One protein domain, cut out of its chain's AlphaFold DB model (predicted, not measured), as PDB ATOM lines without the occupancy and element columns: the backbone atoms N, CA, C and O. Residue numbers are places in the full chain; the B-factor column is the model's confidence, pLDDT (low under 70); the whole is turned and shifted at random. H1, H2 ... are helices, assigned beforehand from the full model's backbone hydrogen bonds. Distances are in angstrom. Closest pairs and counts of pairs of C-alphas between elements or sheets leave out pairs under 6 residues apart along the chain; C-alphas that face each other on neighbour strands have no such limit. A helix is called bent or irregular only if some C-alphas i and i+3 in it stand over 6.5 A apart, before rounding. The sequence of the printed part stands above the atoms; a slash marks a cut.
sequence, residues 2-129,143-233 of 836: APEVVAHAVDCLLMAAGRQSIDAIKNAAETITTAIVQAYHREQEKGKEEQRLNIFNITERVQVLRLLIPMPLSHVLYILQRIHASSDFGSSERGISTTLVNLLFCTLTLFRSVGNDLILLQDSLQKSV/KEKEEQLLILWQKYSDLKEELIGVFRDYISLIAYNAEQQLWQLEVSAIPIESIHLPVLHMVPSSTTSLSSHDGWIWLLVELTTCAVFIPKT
ATOM      1  N   ALA A   2      14.858 -49.943 -49.847       68.00
ATOM      2  CA  ALA A   2      16.327 -49.898 -49.949       68.00
ATOM      3  C   ALA A   2      16.992 -51.264 -50.263       68.00
ATOM      4  O   ALA A   2      17.824 -51.295 -51.169       68.00
ATOM      5  N   PRO A   3      16.597 -52.398 -49.640       77.75
ATOM      6  CA  PRO A   3      17.191 -53.703 -49.954       77.75
ATOM      7  C   PRO A   3      16.957 -54.151 -51.402       77.75
ATOM      8  O   PRO A   3      17.839 -54.736 -52.015       77.75
ATOM      9  N   GLU A   4      15.792 -53.835 -51.973       80.50
ATOM     10  CA  GLU A   4      15.426 -54.198 -53.352       80.50
ATOM     11  C   GLU A   4      16.250 -53.413 -54.381       80.50
ATOM     12  O   GLU A   4      16.713 -53.977 -55.371       80.50
ATOM     13  N   VAL A   5      16.469 -52.116 -54.129       82.31
ATOM     14  CA  VAL A   5      17.321 -51.266 -54.974       82.31
ATOM     15  C   VAL A   5      18.774 -51.732 -54.905       82.31
ATOM     16  O   VAL A   5      19.420 -51.847 -55.946       82.31
ATOM     17  N   VAL A   6      19.276 -52.046 -53.704       82.69
ATOM     18  CA  VAL A   6      20.634 -52.582 -53.536       82.69
ATOM     19  C   VAL A   6      20.768 -53.941 -54.221       82.69
ATOM     20  O   VAL A   6      21.731 -54.125 -54.953       82.69
ATOM     21  N   ALA A   7      19.805 -54.854 -54.068       84.62
ATOM     22  CA  ALA A   7      19.825 -56.158 -54.734       84.62
ATOM     23  C   ALA A   7      19.930 -56.013 -56.259       84.62
ATOM     24  O   ALA A   7      20.827 -56.579 -56.878       84.62
ATOM     25  N   HIS A   8      19.075 -55.177 -56.859       86.81
ATOM     26  CA  HIS A   8      19.106 -54.954 -58.301       86.81
ATOM     27  C   HIS A   8      20.417 -54.304 -58.769       86.81
ATOM     28  O   HIS A   8      20.968 -54.673 -59.809       86.81
ATOM     29  N   ALA A   9      20.937 -53.339 -58.011       86.25
ATOM     30  CA  ALA A   9      22.188 -52.674 -58.347       86.25
ATOM     31  C   ALA A   9      23.405 -53.600 -58.163       86.25
ATOM     32  O   ALA A   9      24.341 -53.525 -58.957       86.25
ATOM     33  N   VAL A  10      23.371 -54.516 -57.191       87.69
ATOM     34  CA  VAL A  10      24.357 -55.593 -57.016       87.69
ATOM     35  C   VAL A  10      24.330 -56.559 -58.201       87.69
ATOM     36  O   VAL A  10      25.387 -56.864 -58.749       87.69
ATOM     37  N   ASP A  11      23.152 -56.979 -58.668       87.62
ATOM     38  CA  ASP A  11      23.042 -57.813 -59.871       87.62
ATOM     39  C   ASP A  11      23.640 -57.101 -61.093       87.62
ATOM     40  O   ASP A  11      24.383 -57.693 -61.880       87.62
ATOM     41  N   CYS A  12      23.364 -55.800 -61.234       87.56
ATOM     42  CA  CYS A  12      23.954 -54.976 -62.285       87.56
ATOM     43  C   CYS A  12      25.479 -54.883 -62.155       87.56
ATOM     44  O   CYS A  12      26.174 -55.002 -63.163       87.56
ATOM     45  N   LEU A  13      26.000 -54.718 -60.935       88.06
ATOM     46  CA  LEU A  13      27.431 -54.675 -60.643       88.06
ATOM     47  C   LEU A  13      28.113 -55.994 -61.030       88.06
ATOM     48  O   LEU A  13      29.111 -55.973 -61.746       88.06
ATOM     49  N   LEU A  14      27.560 -57.136 -60.616       87.56
ATOM     50  CA  LEU A  14      28.109 -58.464 -60.914       87.56
ATOM     51  C   LEU A  14      28.040 -58.783 -62.416       87.56
ATOM     52  O   LEU A  14      29.003 -59.292 -62.993       87.56
ATOM     53  N   MET A  15      26.945 -58.419 -63.092       87.88
ATOM     54  CA  MET A  15      26.846 -58.542 -64.551       87.88
ATOM     55  C   MET A  15      27.851 -57.639 -65.276       87.88
ATOM     56  O   MET A  15      28.462 -58.062 -66.262       87.88
ATOM     57  N   ALA A  16      28.033 -56.402 -64.811       86.88
ATOM     58  CA  ALA A  16      28.995 -55.464 -65.376       86.88
ATOM     59  C   ALA A  16      30.441 -55.939 -65.162       86.88
ATOM     60  O   ALA A  16      31.242 -55.871 -66.097       86.88
ATOM     61  N   ALA A  17      30.738 -56.503 -63.987       82.12
ATOM     62  CA  ALA A  17      32.002 -57.158 -63.663       82.12
ATOM     63  C   ALA A  17      32.298 -58.321 -64.620       82.12
ATOM     64  O   ALA A  17      33.372 -58.368 -65.221       82.12
ATOM     65  N   GLY A  18      31.320 -59.205 -64.850       80.38
ATOM     66  CA  GLY A  18      31.451 -60.320 -65.793       80.38
ATOM     67  C   GLY A  18      31.667 -59.876 -67.245       80.38
ATOM     68  O   GLY A  18      32.388 -60.528 -67.996       80.38
ATOM     69  N   ARG A  19      31.090 -58.734 -67.640       84.75
ATOM     70  CA  ARG A  19      31.276 -58.120 -68.970       84.75
ATOM     71  C   ARG A  19      32.516 -57.230 -69.072       84.75
ATOM     72  O   ARG A  19      32.770 -56.702 -70.151       84.75
ATOM     73  N   GLN A  20      33.258 -57.041 -67.978       78.75
ATOM     74  CA  GLN A  20      34.409 -56.135 -67.878       78.75
ATOM     75  C   GLN A  20      34.093 -54.689 -68.316       78.75
ATOM     76  O   GLN A  20      34.958 -53.981 -68.826       78.75
ATOM     77  N   SER A  21      32.849 -54.237 -68.124       85.00
ATOM     78  CA  SER A  21      32.427 -52.878 -68.484       85.00
ATOM     79  C   SER A  21      32.656 -51.922 -67.318       85.00
ATOM     80  O   SER A  21      31.869 -51.873 -66.373       85.00
ATOM     81  N   ILE A  22      33.743 -51.159 -67.394       81.44
ATOM     82  CA  ILE A  22      34.211 -50.273 -66.323       81.44
ATOM     83  C   ILE A  22      33.195 -49.158 -66.007       81.44
ATOM     84  O   ILE A  22      32.906 -48.905 -64.838       81.44
ATOM     85  N   ASP A  23      32.577 -48.553 -67.026       82.88
ATOM     86  CA  ASP A  23      31.564 -47.504 -66.832       82.88
ATOM     87  C   ASP A  23      30.291 -48.046 -66.169       82.88
ATOM     88  O   ASP A  23      29.701 -47.403 -65.299       82.88
ATOM     89  N   ALA A  24      29.873 -49.258 -66.543       84.62
ATOM     90  CA  ALA A  24      28.715 -49.902 -65.931       84.62
ATOM     91  C   ALA A  24      28.996 -50.304 -64.474       84.62
ATOM     92  O   ALA A  24      28.117 -50.154 -63.628       84.62
ATOM     93  N   ILE A  25      30.222 -50.751 -64.172       85.31
ATOM     94  CA  ILE A  25      30.680 -51.023 -62.801       85.31
ATOM     95  C   ILE A  25      30.614 -49.742 -61.963       85.31
ATOM     96  O   ILE A  25      30.043 -49.756 -60.873       85.31
ATOM     97  N   LYS A  26      31.144 -48.627 -62.482       85.62
ATOM     98  CA  LYS A  26      31.122 -47.329 -61.796       85.62
ATOM     99  C   LYS A  26      29.691 -46.878 -61.489       85.62
ATOM    100  O   LYS A  26      29.381 -46.596 -60.336       85.62
ATOM    101  N   ASN A  27      28.807 -46.882 -62.487       86.69
ATOM    102  CA  ASN A  27      27.416 -46.447 -62.314       86.69
ATOM    103  C   ASN A  27      26.647 -47.335 -61.322       86.69
ATOM    104  O   ASN A  27      25.863 -46.834 -60.512       86.69
ATOM    105  N   ALA A  28      26.875 -48.653 -61.357       86.56
ATOM    106  CA  ALA A  28      26.275 -49.575 -60.399       86.56
ATOM    107  C   ALA A  28      26.784 -49.305 -58.973       86.56
ATOM    108  O   ALA A  28      25.978 -49.201 -58.051       86.56
ATOM    109  N   ALA A  29      28.093 -49.105 -58.794       85.69
ATOM    110  CA  ALA A  29      28.688 -48.788 -57.496       85.69
ATOM    111  C   ALA A  29      28.200 -47.444 -56.924       85.69
ATOM    112  O   ALA A  29      27.875 -47.369 -55.738       85.69
ATOM    113  N   GLU A  30      28.067 -46.400 -57.750       85.12
ATOM    114  CA  GLU A  30      27.483 -45.111 -57.339       85.12
ATOM    115  C   GLU A  30      26.022 -45.262 -56.912       85.12
ATOM    116  O   GLU A  30      25.604 -44.695 -55.900       85.12
ATOM    117  N   THR A  31      25.251 -46.070 -57.644       84.88
ATOM    118  CA  THR A  31      23.843 -46.339 -57.330       84.88
ATOM    119  C   THR A  31      23.706 -47.056 -55.988       84.88
ATOM    120  O   THR A  31      22.894 -46.644 -55.160       84.88
ATOM    121  N   ILE A  32      24.528 -48.083 -55.740       84.31
ATOM    122  CA  ILE A  32      24.556 -48.802 -54.459       84.31
ATOM    123  C   ILE A  32      24.934 -47.844 -53.326       84.31
ATOM    124  O   ILE A  32      24.221 -47.762 -52.329       84.31
ATOM    125  N   THR A  33      26.016 -47.082 -53.497       82.81
ATOM    126  CA  THR A  33      26.509 -46.133 -52.487       82.81
ATOM    127  C   THR A  33      25.433 -45.104 -52.139       82.81
ATOM    128  O   THR A  33      25.113 -44.896 -50.971       82.81
ATOM    129  N   THR A  34      24.784 -44.528 -53.153       81.56
ATOM    130  CA  THR A  34      23.696 -43.559 -52.972       81.56
ATOM    131  C   THR A  34      22.492 -44.186 -52.268       81.56
ATOM    132  O   THR A  34      21.895 -43.555 -51.397       81.56
ATOM    133  N   ALA A  35      22.136 -45.429 -52.603       79.94
ATOM    134  CA  ALA A  35      21.038 -46.142 -51.957       79.94
ATOM    135  C   ALA A  35      21.324 -46.417 -50.471       79.94
ATOM    136  O   ALA A  35      20.436 -46.210 -49.643       79.94
ATOM    137  N   ILE A  36      22.555 -46.815 -50.124       77.88
ATOM    138  CA  ILE A  36      22.997 -47.016 -48.733       77.88
ATOM    139  C   ILE A  36      22.910 -45.700 -47.954       77.88
ATOM    140  O   ILE A  36      22.283 -45.648 -46.897       77.88
ATOM    141  N   VAL A  37      23.474 -44.622 -48.505       75.56
ATOM    142  CA  VAL A  37      23.486 -43.287 -47.886       75.56
ATOM    143  C   VAL A  37      22.057 -42.773 -47.673       75.56
ATOM    144  O   VAL A  37      21.697 -42.354 -46.574       75.56
ATOM    145  N   GLN A  38      21.184 -42.876 -48.679       73.81
ATOM    146  CA  GLN A  38      19.784 -42.452 -48.557       73.81
ATOM    147  C   GLN A  38      18.984 -43.289 -47.550       73.81
ATOM    148  O   GLN A  38      18.137 -42.734 -46.844       73.81
ATOM    149  N   ALA A  39      19.222 -44.603 -47.489       68.00
ATOM    150  CA  ALA A  39      18.581 -45.484 -46.515       68.00
ATOM    151  C   ALA A  39      18.992 -45.121 -45.084       68.00
ATOM    152  O   ALA A  39      18.145 -45.057 -44.197       68.00
ATOM    153  N   TYR A  40      20.270 -44.801 -44.886       66.50
ATOM    154  CA  TYR A  40      20.806 -44.383 -43.597       66.50
ATOM    155  C   TYR A  40      20.259 -43.012 -43.145       66.50
ATOM    156  O   TYR A  40      19.829 -42.843 -42.003       66.50
ATOM    157  N   HIS A  41      20.200 -42.034 -44.054       63.28
ATOM    158  CA  HIS A  41      19.808 -40.654 -43.747       63.28
ATOM    159  C   HIS A  41      18.317 -40.418 -43.510       63.28
ATOM    160  O   HIS A  41      17.958 -39.666 -42.601       63.28
ATOM    161  N   ARG A  42      17.431 -41.054 -44.295       59.56
ATOM    162  CA  ARG A  42      15.968 -40.877 -44.147       59.56
ATOM    163  C   ARG A  42      15.460 -41.241 -42.749       59.56
ATOM    164  O   ARG A  42      14.346 -40.861 -42.381       59.56
ATOM    165  N   GLU A  43      16.248 -41.998 -41.996       54.78
ATOM    166  CA  GLU A  43      15.926 -42.471 -40.655       54.78
ATOM    167  C   GLU A  43      16.522 -41.579 -39.553       54.78
ATOM    168  O   GLU A  43      15.894 -41.438 -38.504       54.78
ATOM    169  N   GLN A  44      17.653 -40.900 -39.798       52.91
ATOM    170  CA  GLN A  44      18.219 -39.911 -38.865       52.91
ATOM    171  C   GLN A  44      17.406 -38.605 -38.820       52.91
ATOM    172  O   GLN A  44      17.146 -38.079 -37.739       52.91
ATOM    173  N   GLU A  45      16.934 -38.106 -39.967       52.41
ATOM    174  CA  GLU A  45      16.185 -36.835 -40.043       52.41
ATOM    175  C   GLU A  45      14.823 -36.874 -39.325       52.41
ATOM    176  O   GLU A  45      14.253 -35.831 -39.004       52.41
ATOM    177  N   LYS A  46      14.289 -38.066 -39.019       51.19
ATOM    178  CA  LYS A  46      12.990 -38.215 -38.339       51.19
ATOM    179  C   LYS A  46      13.038 -38.029 -36.819       51.19
ATOM    180  O   LYS A  46      11.981 -38.071 -36.188       51.19
ATOM    181  N   GLY A  47      14.211 -37.787 -36.227       45.75
ATOM    182  CA  GLY A  47      14.344 -37.219 -34.876       45.75
ATOM    183  C   GLY A  47      13.713 -38.016 -33.725       45.75
ATOM    184  O   GLY A  47      13.464 -37.449 -32.663       45.75
ATOM    185  N   LYS A  48      13.430 -39.311 -33.901       52.91
ATOM    186  CA  LYS A  48      12.952 -40.194 -32.829       52.91
ATOM    187  C   LYS A  48      13.920 -41.359 -32.672       52.91
ATOM    188  O   LYS A  48      13.873 -42.299 -33.461       52.91
ATOM    189  N   GLU A  49      14.761 -41.315 -31.642       52.94
ATOM    190  CA  GLU A  49      15.640 -42.428 -31.238       52.94
ATOM    191  C   GLU A  49      14.870 -43.761 -31.117       52.94
ATOM    192  O   GLU A  49      15.384 -44.810 -31.497       52.94
ATOM    193  N   GLU A  50      13.590 -43.713 -30.723       50.47
ATOM    194  CA  GLU A  50      12.686 -44.874 -30.664       50.47
ATOM    195  C   GLU A  50      12.401 -45.536 -32.027       50.47
ATOM    196  O   GLU A  50      12.107 -46.727 -32.074       50.47
ATOM    197  N   GLN A  51      12.480 -44.803 -33.147       50.91
ATOM    198  CA  GLN A  51      12.324 -45.388 -34.490       50.91
ATOM    199  C   GLN A  51      13.639 -45.963 -35.030       50.91
ATOM    200  O   GLN A  51      13.601 -46.894 -35.831       50.91
ATOM    201  N   ARG A  52      14.794 -45.449 -34.583       52.97
ATOM    202  CA  ARG A  52      16.122 -45.942 -34.983       52.97
ATOM    203  C   ARG A  52      16.425 -47.321 -34.388       52.97
ATOM    204  O   ARG A  52      16.975 -48.167 -35.079       52.97
ATOM    205  N   LEU A  53      15.991 -47.571 -33.154       61.56
ATOM    206  CA  LEU A  53      16.172 -48.849 -32.446       61.56
ATOM    207  C   LEU A  53      15.091 -49.893 -32.774       61.56
ATOM    208  O   LEU A  53      14.841 -50.814 -32.002       61.56
ATOM    209  N   ASN A  54      14.416 -49.765 -33.917       70.69
ATOM    210  CA  ASN A  54      13.435 -50.757 -34.332       70.69
ATOM    211  C   ASN A  54      14.139 -51.987 -34.931       70.69
ATOM    212  O   ASN A  54      14.861 -51.869 -35.923       70.69
ATOM    213  N   ILE A  55      13.859 -53.175 -34.379       68.94
ATOM    214  CA  ILE A  55      14.328 -54.483 -34.877       68.94
ATOM    215  C   ILE A  55      14.107 -54.621 -36.389       68.94
ATOM    216  O   ILE A  55      14.960 -55.162 -37.092       68.94
ATOM    217  N   PHE A  56      12.992 -54.098 -36.909       70.56
ATOM    218  CA  PHE A  56      12.684 -54.143 -38.338       70.56
ATOM    219  C   PHE A  56      13.724 -53.393 -39.190       70.56
ATOM    220  O   PHE A  56      14.213 -53.940 -40.176       70.56
ATOM    221  N   ASN A  57      14.136 -52.195 -38.771       75.69
ATOM    222  CA  ASN A  57      15.112 -51.382 -39.505       75.69
ATOM    223  C   ASN A  57      16.507 -52.017 -39.458       75.69
ATOM    224  O   ASN A  57      17.198 -52.090 -40.473       75.69
ATOM    225  N   ILE A  58      16.900 -52.555 -38.298       77.88
ATOM    226  CA  ILE A  58      18.152 -53.312 -38.159       77.88
ATOM    227  C   ILE A  58      18.126 -54.544 -39.075       77.88
ATOM    228  O   ILE A  58      19.104 -54.826 -39.766       77.88
ATOM    229  N   THR A  59      16.989 -55.240 -39.156       84.62
ATOM    230  CA  THR A  59      16.813 -56.403 -40.038       84.62
ATOM    231  C   THR A  59      16.973 -56.033 -41.514       84.62
ATOM    232  O   THR A  59      17.672 -56.746 -42.234       84.62
ATOM    233  N   GLU A  60      16.377 -54.927 -41.976       83.12
ATOM    234  CA  GLU A  60      16.554 -54.450 -43.357       83.12
ATOM    235  C   GLU A  60      18.023 -54.115 -43.665       83.12
ATOM    236  O   GLU A  60      18.533 -54.478 -44.726       83.12
ATOM    237  N   ARG A  61      18.745 -53.490 -42.730       83.69
ATOM    238  CA  ARG A  61      20.172 -53.172 -42.911       83.69
ATOM    239  C   ARG A  61      21.058 -54.419 -42.909       83.69
ATOM    240  O   ARG A  61      21.957 -54.522 -43.739       83.69
ATOM    241  N   VAL A  62      20.769 -55.408 -42.061       85.81
ATOM    242  CA  VAL A  62      21.431 -56.727 -42.105       85.81
ATOM    243  C   VAL A  62      21.169 -57.427 -43.445       85.81
ATOM    244  O   VAL A  62      22.066 -58.074 -43.981       85.81
ATOM    245  N   GLN A  63      19.974 -57.287 -44.033       86.50
ATOM    246  CA  GLN A  63      19.691 -57.807 -45.378       86.50
ATOM    247  C   GLN A  63      20.509 -57.096 -46.462       86.50
ATOM    248  O   GLN A  63      21.040 -57.765 -47.343       86.50
ATOM    249  N   VAL A  64      20.659 -55.771 -46.385       86.25
ATOM    250  CA  VAL A  64      21.546 -55.014 -47.287       86.25
ATOM    251  C   VAL A  64      22.989 -55.515 -47.178       86.25
ATOM    252  O   VAL A  64      23.613 -55.799 -48.196       86.25
ATOM    253  N   LEU A  65      23.503 -55.709 -45.959       87.00
ATOM    254  CA  LEU A  65      24.857 -56.230 -45.733       87.00
ATOM    255  C   LEU A  65      25.040 -57.651 -46.287       87.00
ATOM    256  O   LEU A  65      26.053 -57.929 -46.923       87.00
ATOM    257  N   ARG A  66      24.034 -58.525 -46.141       90.19
ATOM    258  CA  ARG A  66      24.026 -59.876 -46.741       90.19
ATOM    259  C   ARG A  66      24.138 -59.871 -48.255       90.19
ATOM    260  O   ARG A  66      24.720 -60.790 -48.820       90.19
ATOM    261  N   LEU A  67      23.561 -58.868 -48.911       88.56
ATOM    262  CA  LEU A  67      23.665 -58.733 -50.359       88.56
ATOM    263  C   LEU A  67      25.057 -58.264 -50.779       88.56
ATOM    264  O   LEU A  67      25.506 -58.654 -51.847       88.56
ATOM    265  N   LEU A  68      25.734 -57.450 -49.963       86.44
ATOM    266  CA  LEU A  68      26.999 -56.804 -50.320       86.44
ATOM    267  C   LEU A  68      28.234 -57.645 -49.987       86.44
ATOM    268  O   LEU A  68      29.141 -57.716 -50.813       86.44
ATOM    269  N   ILE A  69      28.286 -58.261 -48.803       85.44
ATOM    270  CA  ILE A  69      29.532 -58.781 -48.220       85.44
ATOM    271  C   ILE A  69      30.109 -60.000 -48.968       85.44
ATOM    272  O   ILE A  69      31.212 -59.878 -49.502       85.44
ATOM    273  N   PRO A  70      29.421 -61.152 -49.067       78.44
ATOM    274  CA  PRO A  70      30.077 -62.399 -49.474       78.44
ATOM    275  C   PRO A  70      30.593 -62.426 -50.924       78.44
ATOM    276  O   PRO A  70      31.709 -62.876 -51.181       78.44
ATOM    277  N   MET A  71      29.807 -61.956 -51.898       82.56
ATOM    278  CA  MET A  71      30.163 -62.054 -53.326       82.56
ATOM    279  C   MET A  71      30.501 -60.697 -53.970       82.56
ATOM    280  O   MET A  71      31.512 -60.621 -54.669       82.56
ATOM    281  N   PRO A  72      29.732 -59.610 -53.781       86.88
ATOM    282  CA  PRO A  72      30.046 -58.342 -54.449       86.88
ATOM    283  C   PRO A  72      31.342 -57.678 -53.991       86.88
ATOM    284  O   PRO A  72      32.105 -57.234 -54.849       86.88
ATOM    285  N   LEU A  73      31.629 -57.628 -52.683       88.94
ATOM    286  CA  LEU A  73      32.862 -56.991 -52.195       88.94
ATOM    287  C   LEU A  73      34.120 -57.675 -52.745       88.94
ATOM    288  O   LEU A  73      35.044 -56.984 -53.171       88.94
ATOM    289  N   SER A  74      34.144 -59.009 -52.814       88.69
ATOM    290  CA  SER A  74      35.285 -59.747 -53.373       88.69
ATOM    291  C   SER A  74      35.501 -59.442 -54.862       88.69
ATOM    292  O   SER A  74      36.636 -59.244 -55.291       88.69
ATOM    293  N   HIS A  75      34.427 -59.295 -55.647       89.38
ATOM    294  CA  HIS A  75      34.522 -58.872 -57.049       89.38
ATOM    295  C   HIS A  75      34.997 -57.422 -57.186       89.38
ATOM    296  O   HIS A  75      35.806 -57.124 -58.065       89.38
ATOM    297  N   VAL A  76      34.526 -56.518 -56.321       90.19
ATOM    298  CA  VAL A  76      34.970 -55.115 -56.294       90.19
ATOM    299  C   VAL A  76      36.464 -55.025 -55.988       90.19
ATOM    300  O   VAL A  76      37.184 -54.326 -56.699       90.19
ATOM    301  N   LEU A  77      36.944 -55.761 -54.985       90.00
ATOM    302  CA  LEU A  77      38.360 -55.819 -54.621       90.00
ATOM    303  C   LEU A  77      39.219 -56.421 -55.741       90.00
ATOM    304  O   LEU A  77      40.267 -55.870 -56.071       90.00
ATOM    305  N   TYR A  78      38.739 -57.476 -56.405       90.38
ATOM    306  CA  TYR A  78      39.402 -58.042 -57.581       90.38
ATOM    307  C   TYR A  78      39.504 -57.035 -58.740       90.38
ATOM    308  O   TYR A  78      40.547 -56.911 -59.386       90.38
ATOM    309  N   ILE A  79      38.435 -56.277 -59.005       89.12
ATOM    310  CA  ILE A  79      38.441 -55.215 -60.022       89.12
ATOM    311  C   ILE A  79      39.423 -54.111 -59.633       89.12
ATOM    312  O   ILE A  79      40.215 -53.690 -60.474       89.12
ATOM    313  N   LEU A  80      39.413 -53.670 -58.372       90.50
ATOM    314  CA  LEU A  80      40.367 -52.690 -57.855       90.50
ATOM    315  C   LEU A  80      41.808 -53.167 -58.058       90.50
ATOM    316  O   LEU A  80      42.618 -52.422 -58.603       90.50
ATOM    317  N   GLN A  81      42.115 -54.421 -57.725       90.62
ATOM    318  CA  GLN A  81      43.437 -55.001 -57.953       90.62
ATOM    319  C   GLN A  81      43.844 -54.933 -59.431       90.62
ATOM    320  O   GLN A  81      44.968 -54.546 -59.746       90.62
ATOM    321  N   ARG A  82      42.930 -55.262 -60.353       88.19
ATOM    322  CA  ARG A  82      43.190 -55.189 -61.801       88.19
ATOM    323  C   ARG A  82      43.390 -53.763 -62.301       88.19
ATOM    324  O   ARG A  82      44.256 -53.549 -63.142       88.19
ATOM    325  N   ILE A  83      42.598 -52.812 -61.808       87.06
ATOM    326  CA  ILE A  83      42.718 -51.396 -62.177       87.06
ATOM    327  C   ILE A  83      44.092 -50.869 -61.750       87.06
ATOM    328  O   ILE A  83      44.777 -50.242 -62.551       87.06
ATOM    329  N   HIS A  84      44.517 -51.174 -60.523       84.69
ATOM    330  CA  HIS A  84      45.801 -50.726 -59.973       84.69
ATOM    331  C   HIS A  84      47.018 -51.455 -60.550       84.69
ATOM    332  O   HIS A  84      48.114 -50.907 -60.550       84.69
ATOM    333  N   ALA A  85      46.839 -52.662 -61.092       85.00
ATOM    334  CA  ALA A  85      47.884 -53.381 -61.823       85.00
ATOM    335  C   ALA A  85      48.021 -52.945 -63.297       85.00
ATOM    336  O   ALA A  85      48.921 -53.418 -63.993       85.00
ATOM    337  N   SER A  86      47.123 -52.092 -63.801       82.19
ATOM    338  CA  SER A  86      47.136 -51.637 -65.195       82.19
ATOM    339  C   SER A  86      48.281 -50.658 -65.462       82.19
ATOM    340  O   SER A  86      48.497 -49.722 -64.694       82.19
ATOM    341  N   SER A  87      48.966 -50.811 -66.602       76.94
ATOM    342  CA  SER A  87      49.967 -49.841 -67.081       76.94
ATOM    343  C   SER A  87      49.369 -48.472 -67.405       76.94
ATOM    344  O   SER A  87      50.087 -47.476 -67.429       76.94
ATOM    345  N   ASP A  88      48.056 -48.432 -67.637       75.69
ATOM    346  CA  ASP A  88      47.331 -47.263 -68.133       75.69
ATOM    347  C   ASP A  88      46.607 -46.518 -66.999       75.69
ATOM    348  O   ASP A  88      45.660 -45.778 -67.244       75.69
ATOM    349  N   PHE A  89      47.016 -46.723 -65.739       79.81
ATOM    350  CA  PHE A  89      46.371 -46.102 -64.582       79.81
ATOM    351  C   PHE A  89      46.484 -44.564 -64.621       79.81
ATOM    352  O   PHE A  89      47.506 -43.976 -64.256       79.81
ATOM    353  N   GLY A  90      45.406 -43.906 -65.054       77.19
ATOM    354  CA  GLY A  90      45.308 -42.462 -65.237       77.19
ATOM    355  C   GLY A  90      44.199 -41.812 -64.406       77.19
ATOM    356  O   GLY A  90      43.762 -42.313 -63.369       77.19
ATOM    357  N   SER A  91      43.747 -40.633 -64.837       75.25
ATOM    358  CA  SER A  91      42.710 -39.863 -64.132       75.25
ATOM    359  C   SER A  91      41.337 -40.543 -64.152       75.25
ATOM    360  O   SER A  91      40.591 -40.438 -63.179       75.25
ATOM    361  N   SER A  92      41.002 -41.246 -65.238       76.81
ATOM    362  CA  SER A  92      39.766 -42.025 -65.375       76.81
ATOM    363  C   SER A  92      39.715 -43.159 -64.354       76.81
ATOM    364  O   SER A  92      38.764 -43.260 -63.578       76.81
ATOM    365  N   GLU A  93      40.779 -43.956 -64.298       81.50
ATOM    366  CA  GLU A  93      40.948 -45.125 -63.437       81.50
ATOM    367  C   GLU A  93      40.957 -44.727 -61.962       81.50
ATOM    368  O   GLU A  93      40.330 -45.397 -61.142       81.50
ATOM    369  N   ARG A  94      41.576 -43.588 -61.617       80.88
ATOM    370  CA  ARG A  94      41.490 -43.007 -60.264       80.88
ATOM    371  C   ARG A  94      40.060 -42.660 -59.871       80.88
ATOM    372  O   ARG A  94      39.669 -42.927 -58.735       80.88
ATOM    373  N   GLY A  95      39.273 -42.096 -60.789       81.12
ATOM    374  CA  GLY A  95      37.862 -41.791 -60.548       81.12
ATOM    375  C   GLY A  95      37.062 -43.051 -60.218       81.12
ATOM    376  O   GLY A  95      36.366 -43.094 -59.209       81.12
ATOM    377  N   ILE A  96      37.230 -44.106 -61.019       84.50
ATOM    378  CA  ILE A  96      36.571 -45.403 -60.796       84.50
ATOM    379  C   ILE A  96      37.054 -46.052 -59.495       84.50
ATOM    380  O   ILE A  96      36.240 -46.520 -58.703       84.50
ATOM    381  N   SER A  97      38.366 -46.042 -59.242       87.56
ATOM    382  CA  SER A  97      38.944 -46.549 -57.997       87.56
ATOM    383  C   SER A  97      38.344 -45.844 -56.785       87.56
ATOM    384  O   SER A  97      38.011 -46.506 -55.812       87.56
ATOM    385  N   THR A  98      38.180 -44.522 -56.841       84.88
ATOM    386  CA  THR A  98      37.605 -43.740 -55.738       84.88
ATOM    387  C   THR A  98      36.140 -44.117 -55.508       84.88
ATOM    388  O   THR A  98      35.726 -44.307 -54.369       84.88
ATOM    389  N   THR A  99      35.352 -44.297 -56.571       85.75
ATOM    390  CA  THR A  99      33.964 -44.779 -56.469       85.75
ATOM    391  C   THR A  99      33.884 -46.163 -55.818       85.75
ATOM    392  O   THR A  99      33.060 -46.385 -54.933       85.75
ATOM    393  N   LEU A 100      34.740 -47.099 -56.229       89.38
ATOM    394  CA  LEU A 100      34.759 -48.454 -55.677       89.38
ATOM    395  C   LEU A 100      35.237 -48.475 -54.218       89.38
ATOM    396  O   LEU A 100      34.650 -49.177 -53.400       89.38
ATOM    397  N   VAL A 101      36.238 -47.665 -53.867       88.81
ATOM    398  CA  VAL A 101      36.687 -47.477 -52.477       88.81
ATOM    399  C   VAL A 101      35.570 -46.890 -51.611       88.81
ATOM    400  O   VAL A 101      35.355 -47.374 -50.505       88.81
ATOM    401  N   ASN A 102      34.804 -45.922 -52.123       85.12
ATOM    402  CA  ASN A 102      33.633 -45.384 -51.425       85.12
ATOM    403  C   ASN A 102      32.573 -46.457 -51.157       85.12
ATOM    404  O   ASN A 102      32.029 -46.508 -50.060       85.12
ATOM    405  N   LEU A 103      32.311 -47.349 -52.117       87.44
ATOM    406  CA  LEU A 103      31.391 -48.467 -51.910       87.44
ATOM    407  C   LEU A 103      31.871 -49.400 -50.784       87.44
ATOM    408  O   LEU A 103      31.074 -49.768 -49.917       87.44
ATOM    409  N   LEU A 104      33.159 -49.768 -50.779       88.94
ATOM    410  CA  LEU A 104      33.745 -50.589 -49.711       88.94
ATOM    411  C   LEU A 104      33.613 -49.888 -48.353       88.94
ATOM    412  O   LEU A 104      33.109 -50.477 -47.399       88.94
ATOM    413  N   PHE A 105      34.004 -48.615 -48.295       84.62
ATOM    414  CA  PHE A 105      33.960 -47.806 -47.086       84.62
ATOM    415  C   PHE A 105      32.531 -47.665 -46.544       84.62
ATOM    416  O   PHE A 105      32.275 -47.990 -45.392       84.62
ATOM    417  N   CYS A 106      31.557 -47.289 -47.381       81.81
ATOM    418  CA  CYS A 106      30.155 -47.185 -46.972       81.81
ATOM    419  C   CYS A 106      29.576 -48.520 -46.490       81.81
ATOM    420  O   CYS A 106      28.729 -48.530 -45.598       81.81
ATOM    421  N   THR A 107      30.020 -49.645 -47.059       85.12
ATOM    422  CA  THR A 107      29.595 -50.977 -46.607       85.12
ATOM    423  C   THR A 107      30.135 -51.282 -45.208       85.12
ATOM    424  O   THR A 107      29.373 -51.729 -44.350       85.12
ATOM    425  N   LEU A 108      31.414 -50.987 -44.954       83.44
ATOM    426  CA  LEU A 108      32.042 -51.130 -43.636       83.44
ATOM    427  C   LEU A 108      31.382 -50.228 -42.584       83.44
ATOM    428  O   LEU A 108      31.035 -50.687 -41.496       83.44
ATOM    429  N   THR A 109      31.089 -48.978 -42.934       78.56
ATOM    430  CA  THR A 109      30.435 -48.054 -42.004       78.56
ATOM    431  C   THR A 109      28.976 -48.409 -41.744       78.56
ATOM    432  O   THR A 109      28.498 -48.283 -40.612       78.56
ATOM    433  N   LEU A 110      28.257 -48.932 -42.744       80.56
ATOM    434  CA  LEU A 110      26.935 -49.512 -42.519       80.56
ATOM    435  C   LEU A 110      27.029 -50.703 -41.556       80.56
ATOM    436  O   LEU A 110      26.246 -50.764 -40.609       80.56
ATOM    437  N   PHE A 111      27.995 -51.603 -41.761       82.56
ATOM    438  CA  PHE A 111      28.234 -52.756 -40.890       82.56
ATOM    439  C   PHE A 111      28.462 -52.316 -39.440       82.56
ATOM    440  O   PHE A 111      27.727 -52.733 -38.545       82.56
ATOM    441  N   ARG A 112      29.372 -51.365 -39.226       77.75
ATOM    442  CA  ARG A 112      29.629 -50.748 -37.922       77.75
ATOM    443  C   ARG A 112      28.368 -50.146 -37.302       77.75
ATOM    444  O   ARG A 112      28.064 -50.392 -36.139       77.75
ATOM    445  N   SER A 113      27.594 -49.391 -38.079       75.81
ATOM    446  CA  SER A 113      26.367 -48.763 -37.581       75.81
ATOM    447  C   SER A 113      25.312 -49.777 -37.127       75.81
ATOM    448  O   SER A 113      24.618 -49.538 -36.141       75.81
ATOM    449  N   VAL A 114      25.215 -50.921 -37.814       78.94
ATOM    450  CA  VAL A 114      24.321 -52.022 -37.437       78.94
ATOM    451  C   VAL A 114      24.775 -52.650 -36.122       78.94
ATOM    452  O   VAL A 114      23.931 -52.892 -35.262       78.94
ATOM    453  N   GLY A 115      26.083 -52.842 -35.930       75.44
ATOM    454  CA  GLY A 115      26.646 -53.268 -34.647       75.44
ATOM    455  C   GLY A 115      26.264 -52.321 -33.505       75.44
ATOM    456  O   GLY A 115      25.751 -52.763 -32.478       75.44
ATOM    457  N   ASN A 116      26.407 -51.008 -33.712       72.38
ATOM    458  CA  ASN A 116      26.044 -49.996 -32.711       72.38
ATOM    459  C   ASN A 116      24.556 -50.053 -32.353       72.38
ATOM    460  O   ASN A 116      24.191 -50.023 -31.177       72.38
ATOM    461  N   ASP A 117      23.695 -50.138 -33.365       75.38
ATOM    462  CA  ASP A 117      22.251 -50.157 -33.165       75.38
ATOM    463  C   ASP A 117      21.799 -51.464 -32.466       75.38
ATOM    464  O   ASP A 117      20.909 -51.415 -31.615       75.38
ATOM    465  N   LEU A 118      22.445 -52.613 -32.731       74.69
ATOM    466  CA  LEU A 118      22.200 -53.882 -32.018       74.69
ATOM    467  C   LEU A 118      22.544 -53.796 -30.525       74.69
ATOM    468  O   LEU A 118      21.804 -54.310 -29.683       74.69
ATOM    469  N   ILE A 119      23.640 -53.120 -30.190       71.56
ATOM    470  CA  ILE A 119      24.099 -52.943 -28.806       71.56
ATOM    471  C   ILE A 119      23.170 -52.009 -28.043       71.56
ATOM    472  O   ILE A 119      22.745 -52.319 -26.932       71.56
ATOM    473  N   LEU A 120      22.805 -50.881 -28.651       71.75
ATOM    474  CA  LEU A 120      21.847 -49.955 -28.058       71.75
ATOM    475  C   LEU A 120      20.481 -50.621 -27.848       71.75
ATOM    476  O   LEU A 120      19.832 -50.389 -26.826       71.75
ATOM    477  N   LEU A 121      20.061 -51.482 -28.778       74.38
ATOM    478  CA  LEU A 121      18.838 -52.264 -28.648       74.38
ATOM    479  C   LEU A 121      18.926 -53.250 -27.471       74.38
ATOM    480  O   LEU A 121      17.998 -53.308 -26.663       74.38
ATOM    481  N   GLN A 122      20.047 -53.959 -27.319       75.56
ATOM    482  CA  GLN A 122      20.299 -54.852 -26.186       75.56
ATOM    483  C   GLN A 122      20.287 -54.106 -24.840       75.56
ATOM    484  O   GLN A 122      19.603 -54.533 -23.910       75.56
ATOM    485  N   ASP A 123      20.980 -52.965 -24.749       69.81
ATOM    486  CA  ASP A 123      21.001 -52.101 -23.560       69.81
ATOM    487  C   ASP A 123      19.586 -51.598 -23.210       69.81
ATOM    488  O   ASP A 123      19.218 -51.503 -22.034       69.81
ATOM    489  N   SER A 124      18.774 -51.268 -24.222       72.88
ATOM    490  CA  SER A 124      17.395 -50.802 -24.031       72.88
ATOM    491  C   SER A 124      16.475 -51.897 -23.479       72.88
ATOM    492  O   SER A 124      15.699 -51.630 -22.559       72.88
ATOM    493  N   LEU A 125      16.617 -53.135 -23.971       70.88
ATOM    494  CA  LEU A 125      15.875 -54.304 -23.494       70.88
ATOM    495  C   LEU A 125      16.293 -54.679 -22.068       70.88
ATOM    496  O   LEU A 125      15.443 -54.903 -21.213       70.88
ATOM    497  N   GLN A 126      17.590 -54.641 -21.750       69.31
ATOM    498  CA  GLN A 126      18.048 -54.891 -20.379       69.31
ATOM    499  C   GLN A 126      17.481 -53.864 -19.389       69.31
ATOM    500  O   GLN A 126      17.051 -54.228 -18.297       69.31
ATOM    501  N   LYS A 127      17.409 -52.579 -19.761       68.56
ATOM    502  CA  LYS A 127      16.826 -51.527 -18.907       68.56
ATOM    503  C   LYS A 127      15.303 -51.639 -18.748       68.56
ATOM    504  O   LYS A 127      14.777 -51.243 -17.702       68.56
ATOM    505  N   SER A 128      14.581 -52.171 -19.740       63.62
ATOM    506  CA  SER A 128      13.126 -52.370 -19.636       63.62
ATOM    507  C   SER A 128      12.759 -53.492 -18.659       63.62
ATOM    508  O   SER A 128      11.762 -53.365 -17.947       63.62
ATOM    509  N   VAL A 129      13.609 -54.520 -18.547       59.31
ATOM    510  CA  VAL A 129      13.445 -55.646 -17.611       59.31
ATOM    511  C   VAL A 129      13.553 -55.200 -16.144       59.31
ATOM    512  O   VAL A 129      12.794 -55.669 -15.300       59.31
ATOM    513  N   LYS A 143      10.294 -61.706 -24.558       77.06
ATOM    514  CA  LYS A 143      10.966 -62.954 -24.972       77.06
ATOM    515  C   LYS A 143      11.058 -63.104 -26.489       77.06
ATOM    516  O   LYS A 143      12.093 -63.520 -26.999       77.06
ATOM    517  N   GLU A 144      10.005 -62.739 -27.221       80.19
ATOM    518  CA  GLU A 144      10.018 -62.780 -28.687       80.19
ATOM    519  C   GLU A 144      11.020 -61.769 -29.278       80.19
ATOM    520  O   GLU A 144      11.731 -62.077 -30.235       80.19
ATOM    521  N   LYS A 145      11.139 -60.578 -28.680       78.94
ATOM    522  CA  LYS A 145      12.149 -59.582 -29.076       78.94
ATOM    523  C   LYS A 145      13.574 -60.019 -28.740       78.94
ATOM    524  O   LYS A 145      14.470 -59.773 -29.542       78.94
ATOM    525  N   GLU A 146      13.790 -60.665 -27.597       77.38
ATOM    526  CA  GLU A 146      15.087 -61.242 -27.227       77.38
ATOM    527  C   GLU A 146      15.510 -62.354 -28.196       77.38
ATOM    528  O   GLU A 146      16.657 -62.377 -28.639       77.38
ATOM    529  N   GLU A 147      14.584 -63.231 -28.595       83.00
ATOM    530  CA  GLU A 147      14.845 -64.278 -29.588       83.00
ATOM    531  C   GLU A 147      15.187 -63.679 -30.963       83.00
ATOM    532  O   GLU A 147      16.166 -64.079 -31.599       83.00
ATOM    533  N   GLN A 148      14.446 -62.658 -31.407       82.06
ATOM    534  CA  GLN A 148      14.749 -61.938 -32.648       82.06
ATOM    535  C   GLN A 148      16.109 -61.225 -32.594       82.06
ATOM    536  O   GLN A 148      16.848 -61.245 -33.581       82.06
ATOM    537  N   LEU A 149      16.462 -60.628 -31.454       81.12
ATOM    538  CA  LEU A 149      17.764 -60.000 -31.237       81.12
ATOM    539  C   LEU A 149      18.899 -61.033 -31.295       81.12
ATOM    540  O   LEU A 149      19.918 -60.770 -31.929       81.12
ATOM    541  N   LEU A 150      18.717 -62.213 -30.693       81.50
ATOM    542  CA  LEU A 150      19.695 -63.302 -30.744       81.50
ATOM    543  C   LEU A 150      19.928 -63.778 -32.184       81.50
ATOM    544  O   LEU A 150      21.072 -63.932 -32.610       81.50
ATOM    545  N   ILE A 151      18.851 -63.943 -32.959       86.12
ATOM    546  CA  ILE A 151      18.941 -64.279 -34.384       86.12
ATOM    547  C   ILE A 151      19.709 -63.189 -35.137       86.12
ATOM    548  O   ILE A 151      20.565 -63.506 -35.957       86.12
ATOM    549  N   LEU A 152      19.433 -61.906 -34.888       83.06
ATOM    550  CA  LEU A 152      20.154 -60.814 -35.548       83.06
ATOM    551  C   LEU A 152      21.641 -60.784 -35.182       83.06
ATOM    552  O   LEU A 152      22.460 -60.597 -36.078       83.06
ATOM    553  N   TRP A 153      21.990 -61.029 -33.918       83.31
ATOM    554  CA  TRP A 153      23.380 -61.153 -33.477       83.31
ATOM    555  C   TRP A 153      24.111 -62.293 -34.174       83.31
ATOM    556  O   TRP A 153      25.224 -62.092 -34.652       83.31
ATOM    557  N   GLN A 154      23.475 -63.460 -34.297       83.88
ATOM    558  CA  GLN A 154      24.062 -64.587 -35.019       83.88
ATOM    559  C   GLN A 154      24.316 -64.226 -36.486       83.88
ATOM    560  O   GLN A 154      25.425 -64.388 -36.981       83.88
ATOM    561  N   LYS A 155      23.326 -63.628 -37.159       85.75
ATOM    562  CA  LYS A 155      23.476 -63.183 -38.552       85.75
ATOM    563  C   LYS A 155      24.566 -62.125 -38.720       85.75
ATOM    564  O   LYS A 155      25.233 -62.113 -39.747       85.75
ATOM    565  N   TYR A 156      24.700 -61.213 -37.760       85.75
ATOM    566  CA  TYR A 156      25.749 -60.199 -37.752       85.75
ATOM    567  C   TYR A 156      27.133 -60.830 -37.560       85.75
ATOM    568  O   TYR A 156      28.070 -60.457 -38.260       85.75
ATOM    569  N   SER A 157      27.247 -61.820 -36.671       82.38
ATOM    570  CA  SER A 157      28.480 -62.581 -36.456       82.38
ATOM    571  C   SER A 157      28.895 -63.365 -37.703       82.38
ATOM    572  O   SER A 157      30.055 -63.297 -38.090       82.38
ATOM    573  N   ASP A 158      27.958 -64.039 -38.376       85.38
ATOM    574  CA  ASP A 158      28.240 -64.751 -39.630       85.38
ATOM    575  C   ASP A 158      28.773 -63.781 -40.703       85.38
ATOM    576  O   ASP A 158      29.778 -64.047 -41.361       85.38
ATOM    577  N   LEU A 159      28.143 -62.605 -40.833       86.38
ATOM    578  CA  LEU A 159      28.593 -61.557 -41.754       86.38
ATOM    579  C   LEU A 159      29.962 -60.986 -41.382       86.38
ATOM    580  O   LEU A 159      30.711 -60.606 -42.277       86.38
ATOM    581  N   LYS A 160      30.287 -60.903 -40.087       84.06
ATOM    582  CA  LYS A 160      31.604 -60.470 -39.606       84.06
ATOM    583  C   LYS A 160      32.694 -61.411 -40.119       84.06
ATOM    584  O   LYS A 160      33.687 -60.938 -40.664       84.06
ATOM    585  N   GLU A 161      32.492 -62.719 -39.979       83.25
ATOM    586  CA  GLU A 161      33.444 -63.735 -40.443       83.25
ATOM    587  C   GLU A 161      33.594 -63.720 -41.969       83.25
ATOM    588  O   GLU A 161      34.712 -63.738 -42.484       83.25
ATOM    589  N   GLU A 162      32.486 -63.598 -42.709       86.81
ATOM    590  CA  GLU A 162      32.525 -63.451 -44.170       86.81
ATOM    591  C   GLU A 162      33.283 -62.185 -44.598       86.81
ATOM    592  O   GLU A 162      34.112 -62.233 -45.505       86.81
ATOM    593  N   LEU A 163      33.034 -61.056 -43.927       86.44
ATOM    594  CA  LEU A 163      33.710 -59.785 -44.181       86.44
ATOM    595  C   LEU A 163      35.221 -59.902 -43.948       86.44
ATOM    596  O   LEU A 163      36.007 -59.495 -44.804       86.44
ATOM    597  N   ILE A 164      35.624 -60.488 -42.818       83.38
ATOM    598  CA  ILE A 164      37.031 -60.746 -42.493       83.38
ATOM    599  C   ILE A 164      37.663 -61.640 -43.563       83.38
ATOM    600  O   ILE A 164      38.752 -61.329 -44.042       83.38
ATOM    601  N   GLY A 165      36.974 -62.708 -43.979       84.25
ATOM    602  CA  GLY A 165      37.430 -63.598 -45.045       84.25
ATOM    603  C   GLY A 165      37.665 -62.864 -46.367       84.25
ATOM    604  O   GLY A 165      38.706 -63.049 -46.990       84.25
ATOM    605  N   VAL A 166      36.753 -61.969 -46.762       87.06
ATOM    606  CA  VAL A 166      36.901 -61.163 -47.982       87.06
ATOM    607  C   VAL A 166      38.104 -60.223 -47.893       87.06
ATOM    608  O   VAL A 166      38.874 -60.140 -48.841       87.06
ATOM    609  N   PHE A 167      38.290 -59.506 -46.784       86.75
ATOM    610  CA  PHE A 167      39.371 -58.521 -46.671       86.75
ATOM    611  C   PHE A 167      40.747 -59.135 -46.398       86.75
ATOM    612  O   PHE A 167      41.757 -58.529 -46.765       86.75
ATOM    613  N   ARG A 168      40.801 -60.339 -45.817       84.25
ATOM    614  CA  ARG A 168      42.038 -61.091 -45.553       84.25
ATOM    615  C   ARG A 168      42.918 -61.211 -46.798       84.25
ATOM    616  O   ARG A 168      44.110 -60.930 -46.723       84.25
ATOM    617  N   ASP A 169      42.323 -61.532 -47.944       84.38
ATOM    618  CA  ASP A 169      43.062 -61.751 -49.194       84.38
ATOM    619  C   ASP A 169      43.548 -60.449 -49.860       84.38
ATOM    620  O   ASP A 169      44.467 -60.470 -50.680       84.38
ATOM    621  N   TYR A 170      42.964 -59.301 -49.501       87.81
ATOM    622  CA  TYR A 170      43.221 -58.008 -50.151       87.81
ATOM    623  C   TYR A 170      43.829 -56.951 -49.223       87.81
ATOM    624  O   TYR A 170      44.050 -55.816 -49.652       87.81
ATOM    625  N   ILE A 171      44.152 -57.297 -47.973       85.44
ATOM    626  CA  ILE A 171      44.732 -56.357 -47.000       85.44
ATOM    627  C   ILE A 171      46.012 -55.694 -47.521       85.44
ATOM    628  O   ILE A 171      46.257 -54.518 -47.278       85.44
ATOM    629  N   SER A 172      46.796 -56.425 -48.307       85.00
ATOM    630  CA  SER A 172      48.033 -55.943 -48.911       85.00
ATOM    631  C   SER A 172      47.814 -54.893 -49.992       85.00
ATOM    632  O   SER A 172      48.535 -53.900 -50.034       85.00
ATOM    633  N   LEU A 173      46.790 -55.078 -50.831       89.50
ATOM    634  CA  LEU A 173      46.369 -54.095 -51.823       89.50
ATOM    635  C   LEU A 173      45.936 -52.799 -51.134       89.50
ATOM    636  O   LEU A 173      46.315 -51.712 -51.572       89.50
ATOM    637  N   ILE A 174      45.153 -52.919 -50.060       89.69
ATOM    638  CA  ILE A 174      44.643 -51.773 -49.302       89.69
ATOM    639  C   ILE A 174      45.802 -51.042 -48.620       89.69
ATOM    640  O   ILE A 174      45.936 -49.833 -48.801       89.69
ATOM    641  N   ALA A 175      46.671 -51.767 -47.910       88.25
ATOM    642  CA  ALA A 175      47.833 -51.198 -47.233       88.25
ATOM    643  C   ALA A 175      48.780 -50.502 -48.221       88.25
ATOM    644  O   ALA A 175      49.152 -49.353 -48.002       88.25
ATOM    645  N   TYR A 176      49.109 -51.142 -49.347       89.44
ATOM    646  CA  TYR A 176      49.982 -50.554 -50.367       89.44
ATOM    647  C   TYR A 176      49.431 -49.229 -50.913       89.44
ATOM    648  O   TYR A 176      50.154 -48.239 -50.994       89.44
ATOM    649  N   ASN A 177      48.142 -49.179 -51.260       88.75
ATOM    650  CA  ASN A 177      47.537 -47.957 -51.791       88.75
ATOM    651  C   ASN A 177      47.382 -46.859 -50.731       88.75
ATOM    652  O   ASN A 177      47.548 -45.679 -51.046       88.75
ATOM    653  N   ALA A 178      47.095 -47.235 -49.484       87.56
ATOM    654  CA  ALA A 178      47.039 -46.301 -48.368       87.56
ATOM    655  C   ALA A 178      48.419 -45.685 -48.084       87.56
ATOM    656  O   ALA A 178      48.513 -44.475 -47.890       87.56
ATOM    657  N   GLU A 179      49.490 -46.482 -48.160       88.62
ATOM    658  CA  GLU A 179      50.864 -45.981 -48.101       88.62
ATOM    659  C   GLU A 179      51.117 -44.964 -49.222       88.62
ATOM    660  O   GLU A 179      51.506 -43.837 -48.942       88.62
ATOM    661  N   GLN A 180      50.838 -45.298 -50.486       85.88
ATOM    662  CA  GLN A 180      51.077 -44.365 -51.599       85.88
ATOM    663  C   GLN A 180      50.345 -43.023 -51.431       85.88
ATOM    664  O   GLN A 180      50.903 -41.974 -51.755       85.88
ATOM    665  N   GLN A 181      49.116 -43.039 -50.910       84.81
ATOM    666  CA  GLN A 181      48.394 -41.810 -50.578       84.81
ATOM    667  C   GLN A 181      49.051 -41.047 -49.426       84.81
ATOM    668  O   GLN A 181      49.196 -39.831 -49.523       84.81
ATOM    669  N   LEU A 182      49.504 -41.739 -48.379       82.56
ATOM    670  CA  LEU A 182      50.212 -41.112 -47.264       82.56
ATOM    671  C   LEU A 182      51.467 -40.371 -47.749       82.56
ATOM    672  O   LEU A 182      51.622 -39.189 -47.457       82.56
ATOM    673  N   TRP A 183      52.295 -41.010 -48.582       81.75
ATOM    674  CA  TRP A 183      53.478 -40.374 -49.176       81.75
ATOM    675  C   TRP A 183      53.120 -39.122 -49.993       81.75
ATOM    676  O   TRP A 183      53.812 -38.107 -49.925       81.75
ATOM    677  N   GLN A 184      52.021 -39.151 -50.755       80.00
ATOM    678  CA  GLN A 184      51.558 -37.982 -51.517       80.00
ATOM    679  C   GLN A 184      51.102 -36.836 -50.605       80.00
ATOM    680  O   GLN A 184      51.364 -35.667 -50.905       80.00
ATOM    681  N   LEU A 185      50.438 -37.157 -49.495       73.69
ATOM    682  CA  LEU A 185      49.989 -36.180 -48.503       73.69
ATOM    683  C   LEU A 185      51.159 -35.572 -47.720       73.69
ATOM    684  O   LEU A 185      51.129 -34.385 -47.424       73.69
ATOM    685  N   GLU A 186      52.204 -36.345 -47.427       70.25
ATOM    686  CA  GLU A 186      53.395 -35.847 -46.728       70.25
ATOM    687  C   GLU A 186      54.288 -34.966 -47.619       70.25
ATOM    688  O   GLU A 186      54.863 -33.987 -47.146       70.25
ATOM    689  N   VAL A 187      54.386 -35.273 -48.919       69.06
ATOM    690  CA  VAL A 187      55.190 -34.495 -49.883       69.06
ATOM    691  C   VAL A 187      54.481 -33.209 -50.325       69.06
ATOM    692  O   VAL A 187      55.129 -32.236 -50.726       69.06
ATOM    693  N   SER A 188      53.150 -33.167 -50.267       59.31
ATOM    694  CA  SER A 188      52.399 -31.973 -50.648       59.31
ATOM    695  C   SER A 188      52.464 -30.911 -49.543       59.31
ATOM    696  O   SER A 188      51.749 -30.957 -48.554       59.31
ATOM    697  N   ALA A 189      53.282 -29.873 -49.756       40.31
ATOM    698  CA  ALA A 189      53.390 -28.680 -48.895       40.31
ATOM    699  C   ALA A 189      52.102 -27.827 -48.814       40.31
ATOM    700  O   ALA A 189      52.113 -26.713 -48.288       40.31
ATOM    701  N   ILE A 190      50.999 -28.311 -49.384       43.31
ATOM    702  CA  ILE A 190      49.711 -27.636 -49.356       43.31
ATOM    703  C   ILE A 190      49.060 -28.035 -48.033       43.31
ATOM    704  O   ILE A 190      48.758 -29.218 -47.856       43.31
ATOM    705  N   PRO A 191      48.795 -27.096 -47.108       44.88
ATOM    706  CA  PRO A 191      47.872 -27.380 -46.030       44.88
ATOM    707  C   PRO A 191      46.544 -27.654 -46.722       44.88
ATOM    708  O   PRO A 191      45.906 -26.725 -47.216       44.88
ATOM    709  N   ILE A 192      46.156 -28.923 -46.849       46.16
ATOM    710  CA  ILE A 192      44.813 -29.254 -47.310       46.16
ATOM    711  C   ILE A 192      43.899 -28.476 -46.368       46.16
ATOM    712  O   ILE A 192      43.908 -28.709 -45.154       46.16
ATOM    713  N   GLU A 193      43.197 -27.478 -46.909       40.59
ATOM    714  CA  GLU A 193      42.139 -26.748 -46.224       40.59
ATOM    715  C   GLU A 193      41.036 -27.768 -45.928       40.59
ATOM    716  O   GLU A 193      40.054 -27.915 -46.648       40.59
ATOM    717  N   SER A 194      41.255 -28.572 -44.889       42.94
ATOM    718  CA  SER A 194      40.464 -29.743 -44.537       42.94
ATOM    719  C   SER A 194      39.239 -29.307 -43.747       42.94
ATOM    720  O   SER A 194      39.042 -29.680 -42.590       42.94
ATOM    721  N   ILE A 195      38.411 -28.476 -44.374       39.25
ATOM    722  CA  ILE A 195      37.130 -28.072 -43.803       39.25
ATOM    723  C   ILE A 195      36.182 -29.287 -43.690       39.25
ATOM    724  O   ILE A 195      35.239 -29.232 -42.910       39.25
ATOM    725  N   HIS A 196      36.464 -30.431 -44.332       48.47
ATOM    726  CA  HIS A 196      35.599 -31.617 -44.277       48.47
ATOM    727  C   HIS A 196      36.375 -32.951 -44.220       48.47
ATOM    728  O   HIS A 196      36.335 -33.722 -45.173       48.47
ATOM    729  N   LEU A 197      37.071 -33.247 -43.115       50.09
ATOM    730  CA  LEU A 197      37.452 -34.639 -42.817       50.09
ATOM    731  C   LEU A 197      36.252 -35.330 -42.161       50.09
ATOM    732  O   LEU A 197      35.790 -34.859 -41.117       50.09
ATOM    733  N   PRO A 198      35.706 -36.395 -42.763       49.59
ATOM    734  CA  PRO A 198      34.502 -37.013 -42.250       49.59
ATOM    735  C   PRO A 198      34.868 -37.871 -41.033       49.59
ATOM    736  O   PRO A 198      35.742 -38.733 -41.092       49.59
ATOM    737  N   VAL A 199      34.219 -37.625 -39.894       52.03
ATOM    738  CA  VAL A 199      34.362 -38.501 -38.724       52.03
ATOM    739  C   VAL A 199      33.795 -39.873 -39.103       52.03
ATOM    740  O   VAL A 199      32.725 -39.901 -39.698       52.03
ATOM    741  N   LEU A 200      34.459 -40.998 -38.793       49.19
ATOM    742  CA  LEU A 200      34.071 -42.341 -39.291       49.19
ATOM    743  C   LEU A 200      32.574 -42.663 -39.105       49.19
ATOM    744  O   LEU A 200      31.937 -43.193 -40.009       49.19
ATOM    745  N   HIS A 201      31.967 -42.241 -37.993       48.16
ATOM    746  CA  HIS A 201      30.528 -42.409 -37.742       48.16
ATOM    747  C   HIS A 201      29.626 -41.352 -38.423       48.16
ATOM    748  O   HIS A 201      28.418 -41.556 -38.533       48.16
ATOM    749  N   MET A 202      30.191 -40.230 -38.878       47.41
ATOM    750  CA  MET A 202      29.527 -39.160 -39.633       47.41
ATOM    751  C   MET A 202      29.698 -39.277 -41.153       47.41
ATOM    752  O   MET A 202      28.976 -38.597 -41.874       47.41
ATOM    753  N   VAL A 203      30.585 -40.123 -41.684       45.34
ATOM    754  CA  VAL A 203      30.753 -40.262 -43.145       45.34
ATOM    755  C   VAL A 203      29.464 -40.656 -43.882       45.34
ATOM    756  O   VAL A 203      29.199 -40.073 -44.931       45.34
ATOM    757  N   PRO A 204      28.587 -41.544 -43.363       43.78
ATOM    758  CA  PRO A 204      27.326 -41.819 -44.039       43.78
ATOM    759  C   PRO A 204      26.337 -40.657 -43.887       43.78
ATOM    760  O   PRO A 204      25.271 -40.728 -44.486       43.78
ATOM    761  N   SER A 205      26.687 -39.623 -43.099       40.28
ATOM    762  CA  SER A 205      25.943 -38.371 -42.951       40.28
ATOM    763  C   SER A 205      26.471 -37.202 -43.807       40.28
ATOM    764  O   SER A 205      25.806 -36.176 -43.957       40.28
ATOM    765  N   SER A 206      27.671 -37.336 -44.377       43.50
ATOM    766  CA  SER A 206      28.271 -36.327 -45.242       43.50
ATOM    767  C   SER A 206      28.099 -36.741 -46.699       43.50
ATOM    768  O   SER A 206      28.619 -37.765 -47.128       43.50
ATOM    769  N   THR A 207      27.422 -35.922 -47.501       39.22
ATOM    770  CA  THR A 207      27.313 -36.102 -48.963       39.22
ATOM    771  C   THR A 207      28.661 -36.009 -49.694       39.22
ATOM    772  O   THR A 207      28.723 -36.179 -50.911       39.22
ATOM    773  N   THR A 208      29.748 -35.744 -48.967       48.81
ATOM    774  CA  THR A 208      31.123 -35.746 -49.449       48.81
ATOM    775  C   THR A 208      31.672 -37.171 -49.444       48.81
ATOM    776  O   THR A 208      32.106 -37.682 -48.415       48.81
ATOM    777  N   SER A 209      31.653 -37.806 -50.614       58.19
ATOM    778  CA  SER A 209      32.452 -38.995 -50.925       58.19
ATOM    779  C   SER A 209      33.902 -38.825 -50.455       58.19
ATOM    780  O   SER A 209      34.440 -37.721 -50.587       58.19
ATOM    781  N   LEU A 210      34.544 -39.905 -49.988       69.62
ATOM    782  CA  LEU A 210      35.987 -39.922 -49.731       69.62
ATOM    783  C   LEU A 210      36.728 -39.310 -50.917       69.62
ATOM    784  O   LEU A 210      36.379 -39.569 -52.079       69.62
ATOM    785  N   SER A 211      37.741 -38.495 -50.632       72.25
ATOM    786  CA  SER A 211      38.499 -37.859 -51.696       72.25
ATOM    787  C   SER A 211      39.397 -38.890 -52.383       72.25
ATOM    788  O   SER A 211      39.851 -39.868 -51.784       72.25
ATOM    789  N   SER A 212      39.732 -38.641 -53.649       72.88
ATOM    790  CA  SER A 212      40.719 -39.458 -54.364       72.88
ATOM    791  C   SER A 212      42.127 -39.390 -53.753       72.88
ATOM    792  O   SER A 212      42.998 -40.155 -54.164       72.88
ATOM    793  N   HIS A 213      42.368 -38.468 -52.815       71.94
ATOM    794  CA  HIS A 213      43.672 -38.214 -52.204       71.94
ATOM    795  C   HIS A 213      43.869 -38.970 -50.883       71.94
ATOM    796  O   HIS A 213      45.006 -39.260 -50.540       71.94
ATOM    797  N   ASP A 214      42.791 -39.322 -50.173       75.56
ATOM    798  CA  ASP A 214      42.848 -39.943 -48.837       75.56
ATOM    799  C   ASP A 214      41.906 -41.150 -48.651       75.56
ATOM    800  O   ASP A 214      41.880 -41.763 -47.583       75.56
ATOM    801  N   GLY A 215      41.135 -41.532 -49.675       79.50
ATOM    802  CA  GLY A 215      40.136 -42.594 -49.543       79.50
ATOM    803  C   GLY A 215      40.678 -43.973 -49.140       79.50
ATOM    804  O   GLY A 215      39.992 -44.696 -48.421       79.50
ATOM    805  N   TRP A 216      41.898 -44.347 -49.539       87.50
ATOM    806  CA  TRP A 216      42.512 -45.619 -49.129       87.50
ATOM    807  C   TRP A 216      42.983 -45.592 -47.676       87.50
ATOM    808  O   TRP A 216      42.879 -46.608 -46.990       87.50
ATOM    809  N   ILE A 217      43.446 -44.433 -47.196       84.56
ATOM    810  CA  ILE A 217      43.803 -44.228 -45.788       84.56
ATOM    811  C   ILE A 217      42.565 -44.448 -44.918       84.56
ATOM    812  O   ILE A 217      42.591 -45.265 -44.000       84.56
ATOM    813  N   TRP A 218      41.451 -43.793 -45.252       82.38
ATOM    814  CA  TRP A 218      40.198 -43.953 -44.512       82.38
ATOM    815  C   TRP A 218      39.624 -45.363 -44.603       82.38
ATOM    816  O   TRP A 218      39.145 -45.883 -43.597       82.38
ATOM    817  N   LEU A 219      39.723 -46.013 -45.766       86.06
ATOM    818  CA  LEU A 219      39.340 -47.415 -45.911       86.06
ATOM    819  C   LEU A 219      40.135 -48.322 -44.970       86.06
ATOM    820  O   LEU A 219      39.535 -49.174 -44.322       86.06
ATOM    821  N   LEU A 220      41.454 -48.132 -44.863       87.94
ATOM    822  CA  LEU A 220      42.279 -48.928 -43.957       87.94
ATOM    823  C   LEU A 220      41.903 -48.687 -42.486       87.94
ATOM    824  O   LEU A 220      41.831 -49.636 -41.708       87.94
ATOM    825  N   VAL A 221      41.632 -47.439 -42.102       81.19
ATOM    826  CA  VAL A 221      41.247 -47.085 -40.725       81.19
ATOM    827  C   VAL A 221      39.891 -47.681 -40.359       81.19
ATOM    828  O   VAL A 221      39.742 -48.270 -39.293       81.19
ATOM    829  N   GLU A 222      38.897 -47.572 -41.239       80.38
ATOM    830  CA  GLU A 222      37.589 -48.176 -40.985       80.38
ATOM    831  C   GLU A 222      37.695 -49.702 -40.957       80.38
ATOM    832  O   GLU A 222      37.182 -50.340 -40.049       80.38
ATOM    833  N   LEU A 223      38.448 -50.308 -41.878       83.06
ATOM    834  CA  LEU A 223      38.656 -51.753 -41.912       83.06
ATOM    835  C   LEU A 223      39.274 -52.279 -40.604       83.06
ATOM    836  O   LEU A 223      38.802 -53.264 -40.033       83.06
ATOM    837  N   THR A 224      40.306 -51.601 -40.106       78.12
ATOM    838  CA  THR A 224      40.996 -51.970 -38.861       78.12
ATOM    839  C   THR A 224      40.129 -51.733 -37.616       78.12
ATOM    840  O   THR A 224      40.183 -52.541 -36.688       78.12
ATOM    841  N   THR A 225      39.271 -50.705 -37.603       69.62
ATOM    842  CA  THR A 225      38.412 -50.344 -36.451       69.62
ATOM    843  C   THR A 225      37.025 -50.996 -36.440       69.62
ATOM    844  O   THR A 225      36.470 -51.226 -35.366       69.62
ATOM    845  N   CYS A 226      36.478 -51.398 -37.591       66.44
ATOM    846  CA  CYS A 226      35.132 -51.973 -37.730       66.44
ATOM    847  C   CYS A 226      34.867 -53.201 -36.851       66.44
ATOM    848  O   CYS A 226      33.729 -53.436 -36.448       66.44
ATOM    849  N   ALA A 227      35.895 -53.994 -36.550       52.97
ATOM    850  CA  ALA A 227      35.760 -55.197 -35.730       52.97
ATOM    851  C   ALA A 227      35.894 -54.940 -34.220       52.97
ATOM    852  O   ALA A 227      35.586 -55.833 -33.432       52.97
ATOM    853  N   VAL A 228      36.343 -53.744 -33.825       50.31
ATOM    854  CA  VAL A 228      36.598 -53.370 -32.425       50.31
ATOM    855  C   VAL A 228      35.311 -53.008 -31.691       50.31
ATOM    856  O   VAL A 228      35.209 -53.157 -30.474       50.31
ATOM    857  N   PHE A 229      34.291 -52.561 -32.424       48.50
ATOM    858  CA  PHE A 229      33.107 -51.939 -31.844       48.50
ATOM    859  C   PHE A 229      31.995 -52.923 -31.457       48.50
ATOM    860  O   PHE A 229      30.824 -52.731 -31.776       48.50
ATOM    861  N   ILE A 230      32.332 -53.928 -30.651       45.72
ATOM    862  CA  ILE A 230      31.336 -54.601 -29.809       45.72
ATOM    863  C   ILE A 230      31.489 -54.102 -28.357       45.72
ATOM    864  O   ILE A 230      32.065 -54.829 -27.547       45.72
ATOM    865  N   PRO A 231      31.015 -52.900 -27.934       38.66
ATOM    866  CA  PRO A 231      31.070 -52.559 -26.519       38.66
ATOM    867  C   PRO A 231      29.710 -52.715 -25.831       38.66
ATOM    868  O   PRO A 231      28.878 -51.816 -25.884       38.66
ATOM    869  N   LYS A 232      29.543 -53.828 -25.098       34.34
ATOM    870  CA  LYS A 232      29.209 -53.875 -23.650       34.34
ATOM    871  C   LYS A 232      28.910 -55.318 -23.239       34.34
ATOM    872  O   LYS A 232      27.898 -55.907 -23.583       34.34
ATOM    873  N   THR A 233      29.784 -55.960 -22.476       28.53
ATOM    874  CA  THR A 233      29.941 -55.701 -21.028       28.53
ATOM    875  C   THR A 233      31.387 -55.930 -20.552       28.53
ATOM    876  O   THR A 233      31.688 -56.083 -19.364       28.53
TER     877      THR A 233
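Overview. This is residues 2 to 129 and 143 to 233 of the 836 residues of an uncharacterized protein of Trypanosoma theileri (UniProt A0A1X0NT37). One long helix, H5, runs lengthwise through the middle of a helix bundle, with H2, the two arms of the bent helix H4 and H6 packed along it and H1 covering H2 and H4 farther out. On another side of H5 the short H8 packs on it, and H7 crosses H8 steeply; residues 186 to 195 stick out, of which 186 and 187 belong to H7 and 188 to 195 to the long link from H7 to H8. The printed part has 219 residues with eight named helices, H1 to H8 in order, and no named strand: the class is all helix. It is compact, with a radius of gyration of the C-alphas of 18.0 A and spans of 61 by 42 by 31 A.

Along the chain. H5, residues 91 to 129, is the longest helix, 57.2 A from C-alpha 91 at (42.710, -39.863, -64.132) to C-alpha 129 at (13.445, -55.646, -17.611). H6, residues 143 to 168, measures 37.3 A, and H2, residues 22 to 44, 33.4 A. H1, residues 2 to 18, measures 24.3 A and begins at C-alpha 2 at (16.327, -49.898, -49.949). H3 is residues 49 to 52. H4, residues 55 to 84, was assigned as one helix by its hydrogen bonds but is bent, with C-alphas 67 and 70 7.4 A apart; its arms are H4a, residues 55 to 67, and H4b, residues 70 to 84, itself irregular, with C-alphas 70 and 73 6.7 A apart. H7 is residues 171 to 187, 24.4 A, and H8 residues 215 to 225.

Arrangement. H5 is the hub. Its residues 96 to 110 touch H2, closest at the C-alphas of Thr 33 and Leu 103, 5.4 A. H4b and H5 touch and form a hairpin, closest at the C-alphas of Leu 80 and Ser 97, 6.3 A. H6 touches H5 at a shallow tilt of 28 degrees, opposite ways, closest at the C-alphas of Leu 118 and Trp 153, 7.5 A. H1 and H2 form a hairpin, closest at the C-alphas of Leu 13 and Ala 28, 5.2 A; H1 and H5 are apart. H8 touches H5, closest at the C-alphas of Phe 105 and Leu 219, 5.5 A. H7 touches H8 at a steep tilt of 53 degrees, closest at the C-alphas of Ala 178 and Ile 217, 4.6 A. H2 and H3 only just touch, and only at the corner, with 3 pairs of C-alphas within 8 A; the closest are those of Glu 43 and Arg 52, 6.7 A. Every O i to N i+4 pair is within hydrogen-bond range in H1, H4a, H5, H6, H7 and H8, against 17 of 19 in H2 and 10 of 11 in H4b; H3 is too short for one.

Size, cuts and confidence. The C-alphas farthest apart, of Ser 87 and Val 129, are 61.8 A apart. Residues 130 to 142 are cut out between H5 and H6, with 10.7 A from C-alpha 129 to C-alpha 143. The link from H7 to H8, 27 residues, is long. Mean pLDDT of the printed part is 75.3; residues under 70 include 39 to 53, 187 to 210 and 225 to 233.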